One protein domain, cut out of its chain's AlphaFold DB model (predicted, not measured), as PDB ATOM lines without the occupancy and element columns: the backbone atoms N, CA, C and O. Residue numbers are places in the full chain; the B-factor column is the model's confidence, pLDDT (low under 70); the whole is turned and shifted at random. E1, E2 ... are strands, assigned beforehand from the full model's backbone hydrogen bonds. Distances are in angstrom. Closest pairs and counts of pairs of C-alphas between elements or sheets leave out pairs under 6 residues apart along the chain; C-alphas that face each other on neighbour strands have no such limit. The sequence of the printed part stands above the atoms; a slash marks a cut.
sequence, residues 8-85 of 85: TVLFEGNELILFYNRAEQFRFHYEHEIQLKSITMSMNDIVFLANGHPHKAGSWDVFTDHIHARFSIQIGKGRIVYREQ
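AT A GLANCE: This is residues 8 to 85 of the 85 residues of the protein "Late competence protein ComGC, access of DNA to ComEA" of Bacillus sp. JCM 19045 (UniProt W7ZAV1). Two separate antiparallel sheets, E1 E2 E3 and E4 E5 E6 E7, stand at a wide angle to each other like two walls of an open corner, with a gap between them and the tight link of residues 30 to 34 joining E3 to E4. The long link of residues 39 to 57 leaves E4, runs through part of that gap and loops out beyond it before it comes back to E5. The 78 printed residues hold no named helix and seven named strands, E1 to E7 in chain order; the sheets' orders are E1 - E2 - E3 and E4 - E5 - E6 - E7, and the class is all strand. The whole is compact, with a radius of gyration of the C-alphas of 12.6 A, and spans 35 by 27 by 15 A.

HOW THE PARTS SIT: E1, residues 8 to 12, and E2, residues 15 to 20, form a hairpin with directions at 157 degrees; N 10 and O 17 are within hydrogen-bond range at 2.9 A. E2 and E3, residues 23 to 29, form another at 159 degrees, with N 18 and O 26 at 2.8 A. E1 E2 E3 is a meander, each strand the antiparallel neighbour of the one before, and E1 and E3 are its edge strands. E4, residues 35 to 38, begins the second meander, E4 E5 E6 E7. E4 forms a hairpin with E5, residues 58 to 63, at 157 degrees; N 61 and O 37 are 2.8 A apart. E5 and E6, residues 68 to 74, form a hairpin at 159 degrees, with N 62 and O 69 at 2.8 A. E6 and E7, residues 79 to 84, form the last hairpin at 159 degrees, with N 72 and O 81 at 2.8 A. E4 and E7 are the edge strands of this sheet, which is only just strongly twisted, with C-alphas up to 4.0 A off its best plane. E1, E2 and E3 are each apart from E4, E5, E6 and E7, with no C-alphas within 8 A.

IN THESE COORDINATES: E1 begins at C-alpha 8, (-23.325, -21.626, -42.259), and is 13.1 A long. E2 is 16.6 A long and E3 17.9 A. E4, 10.3 A long, begins at C-alpha 35, (-23.229, -38.303, -51.816). E5 is 17.0 A long, E6 20.1 A and E7 16.7 A; E7 ends at C-alpha 84, (-8.779, -40.454, -49.939).

THE WHOLE: The two C-alphas farthest apart are those of Asn 21 and Gln 85, 35.4 A, and Gln 85 is the chain's last residue. The printed part has no cut. The link from E4 to E5, 19 residues, is long; the other links are tight. The mean pLDDT of the printed part is 90.7, and residue 77 is under 70.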
ATOM      1  N   THR A   8     -22.712 -20.293 -42.306       92.56
ATOM      2  CA  THR A   8     -23.325 -21.626 -42.259       92.56
ATOM      3  C   THR A   8     -23.321 -22.248 -43.643       92.56
ATOM      4  O   THR A   8     -23.410 -21.535 -44.645       92.56
ATOM      5  N   VAL A   9     -23.201 -23.571 -43.674       92.81
ATOM      6  CA  VAL A   9     -23.157 -24.371 -44.895       92.81
ATOM      7  C   VAL A   9     -24.431 -25.204 -44.983       92.81
ATOM      8  O   VAL A   9     -24.839 -25.803 -43.992       92.81
ATOM      9  N   LEU A  10     -25.043 -25.240 -46.162       94.69
ATOM     10  CA  LEU A  10     -26.119 -26.161 -46.502       94.69
ATOM     11  C   LEU A  10     -25.712 -26.924 -47.756       94.69
ATOM     12  O   LEU A  10     -25.298 -26.323 -48.741       94.69
ATOM     13  N   PHE A  11     -25.841 -28.237 -47.703       94.19
ATOM     14  CA  PHE A  11     -25.776 -29.118 -48.845       94.19
ATOM     15  C   PHE A  11     -27.146 -29.764 -49.040       94.19
ATOM     16  O   PHE A  11     -27.643 -30.472 -48.156       94.19
ATOM     17  N   GLU A  12     -27.763 -29.486 -50.183       93.38
ATOM     18  CA  GLU A  12     -29.086 -29.976 -50.559       93.38
ATOM     19  C   GLU A  12     -29.170 -30.072 -52.084       93.38
ATOM     20  O   GLU A  12     -28.675 -29.197 -52.783       93.38
ATOM     21  N   GLY A  13     -29.770 -31.144 -52.614       91.44
ATOM     22  CA  GLY A  13     -30.025 -31.259 -54.057       91.44
ATOM     23  C   GLY A  13     -28.776 -31.194 -54.946       91.44
ATOM     24  O   GLY A  13     -28.850 -30.672 -56.050       91.44
ATOM     25  N   ASN A  14     -27.636 -31.707 -54.469       94.31
ATOM     26  CA  ASN A  14     -26.333 -31.599 -55.138       94.31
ATOM     27  C   ASN A  14     -25.795 -30.160 -55.270       94.31
ATOM     28  O   ASN A  14     -24.961 -29.861 -56.127       94.31
ATOM     29  N   GLU A  15     -26.257 -29.263 -54.403       95.44
ATOM     30  CA  GLU A  15     -25.797 -27.884 -54.324       95.44
ATOM     31  C   GLU A  15     -25.175 -27.594 -52.961       95.44
ATOM     32  O   GLU A  15     -25.675 -28.020 -51.922       95.44
ATOM     33  N   LEU A  16     -24.096 -26.813 -52.969       94.12
ATOM     34  CA  LEU A  16     -23.511 -26.196 -51.790       94.12
ATOM     35  C   LEU A  16     -23.962 -24.741 -51.699       94.12
ATOM     36  O   LEU A  16     -23.679 -23.936 -52.586       94.12
ATOM     37  N   ILE A  17     -24.592 -24.381 -50.590       95.81
ATOM     38  CA  ILE A  17     -25.097 -23.037 -50.330       95.81
ATOM     39  C   ILE A  17     -24.413 -22.487 -49.079       95.81
ATOM     40  O   ILE A  17     -24.374 -23.127 -48.024       95.81
ATOM     41  N   LEU A  18     -23.864 -21.280 -49.193       93.19
ATOM     42  CA  LEU A  18     -23.243 -20.553 -48.093       93.19
ATOM     43  C   LEU A  18     -24.124 -19.381 -47.679       93.19
ATOM     44  O   LEU A  18     -24.543 -18.569 -48.510       93.19
ATOM     45  N   PHE A  19     -24.328 -19.250 -46.370       92.19
ATOM     46  CA  PHE A  19     -25.081 -18.146 -45.790       92.19
ATOM     47  C   PHE A  19     -24.197 -17.282 -44.893       92.19
ATOM     48  O   PHE A  19     -23.463 -17.802 -44.046       92.19
ATOM     49  N   TYR A  20     -24.342 -15.959 -45.010       89.06
ATOM     50  CA  TYR A  20     -23.835 -14.981 -44.043       89.06
ATOM     51  C   TYR A  20     -25.021 -14.268 -43.400       89.06
ATOM     52  O   TYR A  20     -25.906 -13.778 -44.095       89.06
ATOM     53  N   ASN A  21     -25.062 -14.200 -42.067       83.56
ATOM     54  CA  ASN A  21     -26.158 -13.547 -41.330       83.56
ATOM     55  C   ASN A  21     -27.570 -13.996 -41.769       83.56
ATOM     56  O   ASN A  21     -28.494 -13.188 -41.799       83.56
ATOM     57  N   ARG A  22     -27.744 -15.292 -42.072       83.56
ATOM     58  CA  ARG A  22     -29.006 -15.901 -42.550       83.56
ATOM     59  C   ARG A  22     -29.462 -15.459 -43.949       83.56
ATOM     60  O   ARG A  22     -30.547 -15.849 -44.361       83.56
ATOM     61  N   ALA A  23     -28.651 -14.699 -44.677       90.56
ATOM     62  CA  ALA A  23     -28.857 -14.437 -46.094       90.56
ATOM     63  C   ALA A  23     -27.990 -15.391 -46.919       90.56
ATOM     64  O   ALA A  23     -26.833 -15.629 -46.565       90.56
ATOM     65  N   GLU A  24     -28.542 -15.930 -48.003       93.75
ATOM     66  CA  GLU A  24     -27.769 -16.656 -49.012       93.75
ATOM     67  C   GLU A  24     -26.775 -15.700 -49.674       93.75
ATOM     68  O   GLU A  24     -27.081 -14.527 -49.898       93.75
ATOM     69  N   GLN A  25     -25.559 -16.177 -49.922       93.19
ATOM     70  CA  GLN A  25     -24.470 -15.360 -50.469       93.19
ATOM     71  C   GLN A  25     -23.788 -16.031 -51.645       93.19
ATOM     72  O   GLN A  25     -23.304 -15.362 -52.552       93.19
ATOM     73  N   PHE A  26     -23.733 -17.357 -51.610       93.19
ATOM     74  CA  PHE A  26     -23.110 -18.145 -52.646       93.19
ATOM     75  C   PHE A  26     -23.838 -19.472 -52.765       93.19
ATOM     76  O   PHE A  26     -24.171 -20.092 -51.754       93.19
ATOM     77  N   ARG A  27     -24.039 -19.895 -54.006       95.94
ATOM     78  CA  ARG A  27     -24.596 -21.186 -54.374       95.94
ATOM     79  C   ARG A  27     -23.701 -21.784 -55.439       95.94
ATOM     80  O   ARG A  27     -23.344 -21.108 -56.402       95.94
ATOM     81  N   PHE A  28     -23.337 -23.038 -55.245       95.88
ATOM     82  CA  PHE A  28     -22.536 -23.800 -56.183       95.88
ATOM     83  C   PHE A  28     -23.217 -25.123 -56.468       95.88
ATOM     84  O   PHE A  28     -23.508 -25.877 -55.543       95.88
ATOM     85  N   HIS A  29     -23.448 -25.394 -57.744       95.69
ATOM     86  CA  HIS A  29     -23.982 -26.662 -58.209       95.69
ATOM     87  C   HIS A  29     -22.825 -27.567 -58.633       95.69
ATOM     88  O   HIS A  29     -21.960 -27.136 -59.398       95.69
ATOM     89  N   TYR A  30     -22.794 -28.800 -58.132       91.88
ATOM     90  CA  TYR A  30     -21.789 -29.774 -58.547       91.88
ATOM     91  C   TYR A  30     -22.217 -30.465 -59.845       91.88
ATOM     92  O   TYR A  30     -23.344 -30.934 -59.955       91.88
ATOM     93  N   GLU A  31     -21.304 -30.563 -60.815       91.44
ATOM     94  CA  GLU A  31     -21.563 -31.250 -62.094       91.44
ATOM     95  C   GLU A  31     -21.740 -32.767 -61.930       91.44
ATOM     96  O   GLU A  31     -22.440 -33.404 -62.713       91.44
ATOM     97  N   HIS A  32     -21.116 -33.341 -60.900       90.75
ATOM     98  CA  HIS A  32     -21.215 -34.755 -60.551       90.75
ATOM     99  C   HIS A  32     -22.053 -34.935 -59.292       90.75
ATOM    100  O   HIS A  32     -22.040 -34.070 -58.411       90.75
ATOM    101  N   GLU A  33     -22.751 -36.065 -59.192       93.56
ATOM    102  CA  GLU A  33     -23.506 -36.404 -57.990       93.56
ATOM    103  C   GLU A  33     -22.548 -36.576 -56.806       93.56
ATOM    104  O   GLU A  33     -21.631 -37.401 -56.826       93.56
ATOM    105  N   ILE A  34     -22.771 -35.774 -55.768       94.31
ATOM    106  CA  ILE A  34     -22.083 -35.883 -54.494       94.31
ATOM    107  C   ILE A  34     -23.022 -36.533 -53.488       94.31
ATOM    108  O   ILE A  34     -24.071 -35.992 -53.135       94.31
ATOM    109  N   GLN A  35     -22.582 -37.665 -52.950       94.44
ATOM    110  CA  GLN A  35     -23.229 -38.303 -51.816       94.44
ATOM    111  C   GLN A  35     -22.438 -38.010 -50.546       94.44
ATOM    112  O   GLN A  35     -21.206 -38.052 -50.521       94.44
ATOM    113  N   LEU A  36     -23.160 -37.711 -49.470       94.56
ATOM    114  CA  LEU A  36     -22.579 -37.384 -48.175       94.56
ATOM    115  C   LEU A  36     -23.004 -38.406 -47.133       94.56
ATOM    116  O   LEU A  36     -24.180 -38.759 -47.030       94.56
ATOM    117  N   LYS A  37     -22.055 -38.821 -46.297       95.38
ATOM    118  CA  LYS A  37     -22.336 -39.655 -45.131       95.38
ATOM    119  C   LYS A  37     -21.743 -39.035 -43.882       95.38
ATOM    120  O   LYS A  37     -20.529 -38.875 -43.762       95.38
ATOM    121  N   SER A  38     -22.603 -38.740 -42.917       96.00
ATOM    122  CA  SER A  38     -22.170 -38.291 -41.598       96.00
ATOM    123  C   SER A  38     -21.381 -39.392 -40.893       96.00
ATOM    124  O   SER A  38     -21.837 -40.534 -40.819       96.00
ATOM    125  N   ILE A  39     -20.216 -39.042 -40.341       94.75
ATOM    126  CA  ILE A  39     -19.447 -39.938 -39.465       94.75
ATOM    127  C   ILE A  39     -19.568 -39.463 -38.023       94.75
ATOM    128  O   ILE A  39     -20.083 -40.177 -37.172       94.75
ATOM    129  N   THR A  40     -19.135 -38.231 -37.762       95.69
ATOM    130  CA  THR A  40     -19.330 -37.562 -36.464       95.69
ATOM    131  C   THR A  40     -20.081 -36.239 -36.590       95.69
ATOM    132  O   THR A  40     -20.550 -35.719 -35.580       95.69
ATOM    133  N   MET A  41     -20.233 -35.702 -37.808       93.62
ATOM    134  CA  MET A  41     -21.125 -34.578 -38.099       93.62
ATOM    135  C   MET A  41     -21.713 -34.676 -39.506       93.62
ATOM    136  O   MET A  41     -21.118 -35.318 -40.374       93.62
ATOM    137  N   SER A  42     -22.838 -33.998 -39.732       93.56
ATOM    138  CA  SER A  42     -23.308 -33.688 -41.081       93.56
ATOM    139  C   SER A  42     -22.554 -32.485 -41.647       93.56
ATOM    140  O   SER A  42     -22.160 -31.583 -40.907       93.56
ATOM    141  N   MET A  43     -22.418 -32.414 -42.971       91.06
ATOM    142  CA  MET A  43     -21.920 -31.209 -43.642       91.06
ATOM    143  C   MET A  43     -22.803 -29.983 -43.347       91.06
ATOM    144  O   MET A  43     -22.294 -28.870 -43.227       91.06
ATOM    145  N   ASN A  44     -24.105 -30.196 -43.129       93.81
ATOM    146  CA  ASN A  44     -25.063 -29.136 -42.791       93.81
ATOM    147  C   ASN A  44     -24.889 -28.605 -41.357       93.81
ATOM    148  O   ASN A  44     -25.412 -27.546 -41.015       93.81
ATOM    149  N   ASP A  45     -24.121 -29.307 -40.516       92.12
ATOM    150  CA  ASP A  45     -23.779 -28.851 -39.166       92.12
ATOM    151  C   ASP A  45     -22.556 -27.914 -39.159       92.12
ATOM    152  O   ASP A  45     -22.176 -27.388 -38.103       92.12
ATOM    153  N   ILE A  46     -21.916 -27.695 -40.316       90.94
ATOM    154  CA  ILE A  46     -20.725 -26.857 -40.423       90.94
ATOM    155  C   ILE A  46     -21.110 -25.390 -40.241       90.94
ATOM    156  O   ILE A  46     -21.826 -24.770 -41.031       90.94
ATOM    157  N   VAL A  47     -20.544 -24.811 -39.187       90.81
ATOM    158  CA  VAL A  47     -20.672 -23.398 -38.858       90.81
ATOM    159  C   VAL A  47     -19.286 -22.838 -38.594       90.81
ATOM    160  O   VAL A  47     -18.591 -23.326 -37.703       90.81
ATOM    161  N   PHE A  48     -18.914 -21.775 -39.302       88.94
ATOM    162  CA  PHE A  48     -17.732 -20.980 -38.983       88.94
ATOM    163  C   PHE A  48     -18.137 -19.735 -38.207       88.94
ATOM    164  O   PHE A  48     -19.090 -19.041 -38.558       88.94
ATOM    165  N   LEU A  49     -17.410 -19.455 -37.136       88.25
ATOM    166  CA  LEU A  49     -17.552 -18.247 -36.341       88.25
ATOM    167  C   LEU A  49     -16.896 -17.055 -37.056       88.25
ATOM    168  O   LEU A  49     -16.126 -17.217 -38.002       88.25
ATOM    169  N   ALA A  50     -17.173 -15.845 -36.567       85.12
ATOM    170  CA  ALA A  50     -16.612 -14.595 -37.088       85.12
ATOM    171  C   ALA A  50     -15.073 -14.599 -37.181       85.12
ATOM    172  O   ALA A  50     -14.499 -14.024 -38.098       85.12
ATOM    173  N   ASN A  51     -14.412 -15.299 -36.256       84.06
ATOM    174  CA  ASN A  51     -12.959 -15.460 -36.201       84.06
ATOM    175  C   ASN A  51     -12.425 -16.594 -37.105       84.06
ATOM    176  O   ASN A  51     -11.276 -17.008 -36.950       84.06
ATOM    177  N   GLY A  52     -13.266 -17.171 -37.968       80.88
ATOM    178  CA  GLY A  52     -12.913 -18.275 -38.865       80.88
ATOM    179  C   GLY A  52     -12.808 -19.646 -38.237       80.88
ATOM    180  O   GLY A  52     -12.564 -20.613 -38.955       80.88
ATOM    181  N   HIS A  53     -12.971 -19.754 -36.922       87.12
ATOM    182  CA  HIS A  53     -12.907 -21.045 -36.266       87.12
ATOM    183  C   HIS A  53     -14.242 -21.761 -36.447       87.12
ATOM    184  O   HIS A  53     -15.304 -21.139 -36.346       87.12
ATOM    185  N   PRO A  54     -14.226 -23.066 -36.721       88.69
ATOM    186  CA  PRO A  54     -15.438 -23.839 -36.784       88.69
ATOM    187  C   PRO A  54     -15.993 -23.994 -35.377       88.69
ATOM    188  O   PRO A  54     -15.261 -24.148 -34.400       88.69
ATOM    189  N   HIS A  55     -17.313 -23.954 -35.282       90.12
ATOM    190  CA  HIS A  55     -18.030 -24.070 -34.022       90.12
ATOM    191  C   HIS A  55     -17.876 -25.466 -33.398       90.12
ATOM    192  O   HIS A  55     -17.916 -25.605 -32.178       90.12
ATOM    193  N   LYS A  56     -17.704 -26.504 -34.229       90.25
ATOM    194  CA  LYS A  56     -17.528 -27.900 -33.810       90.25
ATOM    195  C   LYS A  56     -16.488 -28.613 -34.675       90.25
ATOM    196  O   LYS A  56     -16.264 -28.234 -35.821       90.25
ATOM    197  N   ALA A  57     -15.867 -29.645 -34.109       92.12
ATOM    198  CA  ALA A  57     -15.014 -30.587 -34.826       92.12
ATOM    199  C   ALA A  57     -15.820 -31.821 -35.230       92.12
ATOM    200  O   ALA A  57     -16.838 -32.129 -34.609       92.12
ATOM    201  N   GLY A  58     -15.348 -32.529 -36.249       94.00
ATOM    202  CA  GLY A  58     -16.002 -33.739 -36.738       94.00
ATOM    203  C   GLY A  58     -15.618 -34.068 -38.173       94.00
ATOM    204  O   GLY A  58     -14.710 -33.462 -38.745       94.00
ATOM    205  N   SER A  59     -16.293 -35.063 -38.727       95.75
ATOM    206  CA  SER A  59     -15.965 -35.688 -40.000       95.75
ATOM    207  C   SER A  59     -17.203 -36.208 -40.715       95.75
ATOM    208  O   SER A  59     -18.189 -36.610 -40.084       95.75
ATOM    209  N   TRP A  60     -17.099 -36.227 -42.038       95.94
ATOM    210  CA  TRP A  60     -18.072 -36.780 -42.967       95.94
ATOM    211  C   TRP A  60     -17.324 -37.388 -44.155       95.94
ATOM    212  O   TRP A  60     -16.213 -36.960 -44.481       95.94
ATOM    213  N   ASP A  61     -17.922 -38.395 -44.774       96.31
ATOM    214  CA  ASP A  61     -17.426 -38.968 -46.018       96.31
ATOM    215  C   ASP A  61     -18.153 -38.320 -47.199       96.31
ATOM    216  O   ASP A  61     -19.355 -38.042 -47.133       96.31
ATOM    217  N   VAL A  62     -17.391 -38.060 -48.256       94.31
ATOM    218  CA  VAL A  62     -17.844 -37.549 -49.548       94.31
ATOM    219  C   VAL A  62     -17.584 -38.642 -50.573       94.31
ATOM    220  O   VAL A  62     -16.451 -39.121 -50.690       94.31
ATOM    221  N   PHE A  63     -18.627 -39.020 -51.301       94.62
ATOM    222  CA  PHE A  63     -18.570 -40.010 -52.367       94.62
ATOM    223  C   PHE A  63     -18.983 -39.359 -53.680       94.62
ATOM    224  O   PHE A  63     -19.944 -38.593 -53.737       94.62
ATOM    225  N   THR A  64     -18.246 -39.707 -54.721       91.75
ATOM    226  CA  THR A  64     -18.551 -39.467 -56.131       91.75
ATOM    227  C   THR A  64     -18.239 -40.759 -56.886       91.75
ATOM    228  O   THR A  64     -17.665 -41.685 -56.306       91.75
ATOM    229  N   ASP A  65     -18.515 -40.803 -58.186       89.25
ATOM    230  CA  ASP A  65     -18.186 -41.959 -59.035       89.25
ATOM    231  C   ASP A  65     -16.686 -42.311 -59.063       89.25
ATOM    232  O   ASP A  65     -16.310 -43.431 -59.415       89.25
ATOM    233  N   HIS A  66     -15.812 -41.363 -58.715       88.00
ATOM    234  CA  HIS A  66     -14.359 -41.508 -58.853       88.00
ATOM    235  C   HIS A  66     -13.589 -41.337 -57.547       88.00
ATOM    236  O   HIS A  66     -12.437 -41.752 -57.455       88.00
ATOM    237  N   ILE A  67     -14.198 -40.700 -56.548       89.88
ATOM    238  CA  ILE A  67     -13.525 -40.299 -55.316       89.88
ATOM    239  C   ILE A  67     -14.382 -40.704 -54.130       89.88
ATOM    240  O   ILE A  67     -15.541 -40.305 -54.020       89.88
ATOM    241  N   HIS A  68     -13.754 -41.417 -53.202       94.50
ATOM    242  CA  HIS A  68     -14.237 -41.575 -51.844       94.50
ATOM    243  C   HIS A  68     -13.217 -40.939 -50.901       94.50
ATOM    244  O   HIS A  68     -12.077 -41.388 -50.783       94.50
ATOM    245  N   ALA A  69     -13.621 -39.858 -50.241       95.69
ATOM    246  CA  ALA A  69     -12.743 -39.115 -49.354       95.69
ATOM    247  C   ALA A  69     -13.430 -38.805 -48.029       95.69
ATOM    248  O   ALA A  69     -14.580 -38.371 -47.982       95.69
ATOM    249  N   ARG A  70     -12.681 -38.957 -46.937       95.81
ATOM    250  CA  ARG A  70     -13.099 -38.485 -45.618       95.81
ATOM    251  C   ARG A  70     -12.627 -37.065 -45.407       95.81
ATOM    252  O   ARG A  70     -11.423 -36.820 -45.391       95.81
ATOM    253  N   PHE A  71     -13.562 -36.165 -45.146       94.31
ATOM    254  CA  PHE A  71     -13.278 -34.807 -44.715       94.31
ATOM    255  C   PHE A  71     -13.320 -34.720 -43.193       94.31
ATOM    256  O   PHE A  71     -14.033 -35.460 -42.512       94.31
ATOM    257  N   SER A  72     -12.500 -33.844 -42.624       93.50
ATOM    258  CA  SER A  72     -12.476 -33.584 -41.188       93.50
ATOM    259  C   SER A  72     -12.198 -32.117 -40.911       93.50
ATOM    260  O   SER A  72     -11.328 -31.510 -41.535       93.50
ATOM    261  N   ILE A  73     -12.916 -31.563 -39.939       92.06
ATOM    262  CA  ILE A  73     -12.795 -30.176 -39.503       92.06
ATOM    263  C   ILE A  73     -12.334 -30.113 -38.044       92.06
ATOM    264  O   ILE A  73     -12.826 -30.848 -37.186       92.06
ATOM    265  N   GLN A  74     -11.356 -29.249 -37.763       88.31
ATOM    266  CA  GLN A  74     -10.713 -29.136 -36.449       88.31
ATOM    267  C   GLN A  74     -10.890 -27.726 -35.859       88.31
ATOM    268  O   GLN A  74     -10.448 -26.747 -36.461       88.31
ATOM    269  N   ILE A  75     -11.464 -27.631 -34.647       78.12
ATOM    270  CA  ILE A  75     -11.742 -26.360 -33.936       78.12
ATOM    271  C   ILE A  75     -10.477 -25.523 -33.753       78.12
ATOM    272  O   ILE A  75     -10.502 -24.333 -34.029       78.12
ATOM    273  N   GLY A  76      -9.356 -26.132 -33.359       70.81
ATOM    274  CA  GLY A  76      -8.165 -25.374 -32.958       70.81
ATOM    275  C   GLY A  76      -7.448 -24.617 -34.079       70.81
ATOM    276  O   GLY A  76      -6.797 -23.619 -33.805       70.81
ATOM    277  N   LYS A  77      -7.533 -25.080 -35.332       69.88
ATOM    278  CA  LYS A  77      -6.811 -24.463 -36.465       69.88
ATOM    279  C   LYS A  77      -7.731 -23.933 -37.560       69.88
ATOM    280  O   LYS A  77      -7.242 -23.447 -38.572       69.88
ATOM    281  N   GLY A  78      -9.042 -24.125 -37.409       71.94
ATOM    282  CA  GLY A  78     -10.015 -23.921 -38.484       71.94
ATOM    283  C   GLY A  78      -9.675 -24.644 -39.782       71.94
ATOM    284  O   GLY A  78     -10.066 -24.217 -40.863       71.94
ATOM    285  N   ARG A  79      -8.923 -25.743 -39.675       82.19
ATOM    286  CA  ARG A  79      -8.420 -26.490 -40.818       82.19
ATOM    287  C   ARG A  79      -9.449 -27.535 -41.222       82.19
ATOM    288  O   ARG A  79      -9.873 -28.333 -40.384       82.19
ATOM    289  N   ILE A  80      -9.786 -27.538 -42.506       85.12
ATOM    290  CA  ILE A  80     -10.412 -28.681 -43.165       85.12
ATOM    291  C   ILE A  80      -9.292 -29.509 -43.794       85.12
ATOM    292  O   ILE A  80      -8.399 -28.971 -44.450       85.12
ATOM    293  N   VAL A  81      -9.316 -30.812 -43.547       89.38
ATOM    294  CA  VAL A  81      -8.431 -31.792 -44.181       89.38
ATOM    295  C   VAL A  81      -9.276 -32.858 -44.856       89.38
ATOM    296  O   VAL A  81     -10.381 -33.141 -44.392       89.38
ATOM    297  N   TYR A  82      -8.746 -33.461 -45.916       91.06
ATOM    298  CA  TYR A  82      -9.341 -34.637 -46.532       91.06
ATOM    299  C   TYR A  82      -8.306 -35.754 -46.663       91.06
ATOM    300  O   TYR A  82      -7.100 -35.496 -46.706       91.06
ATOM    301  N   ARG A  83      -8.788 -36.996 -46.682       91.25
ATOM    302  CA  ARG A  83      -7.998 -38.193 -46.966       91.25
ATOM    303  C   ARG A  83      -8.806 -39.104 -47.882       91.25
ATOM    304  O   ARG A  83      -9.910 -39.496 -47.508       91.25
ATOM    305  N   GLU A  84      -8.242 -39.429 -49.038       88.31
ATOM    306  CA  GLU A  84      -8.779 -40.454 -49.939       88.31
ATOM    307  C   GLU A  84      -8.675 -41.837 -49.285       88.31
ATOM    308  O   GLU A  84      -7.715 -42.115 -48.549       88.31
ATOM    309  N   GLN A  85      -9.709 -42.654 -49.487       75.94
ATOM    310  CA  GLN A  85      -9.826 -44.007 -48.938       75.94
ATOM    311  C   GLN A  85      -9.643 -45.070 -50.011       75.94
ATOM    312  O   GLN A  85     -10.180 -44.880 -51.122       75.94
TER     313      GLN A  85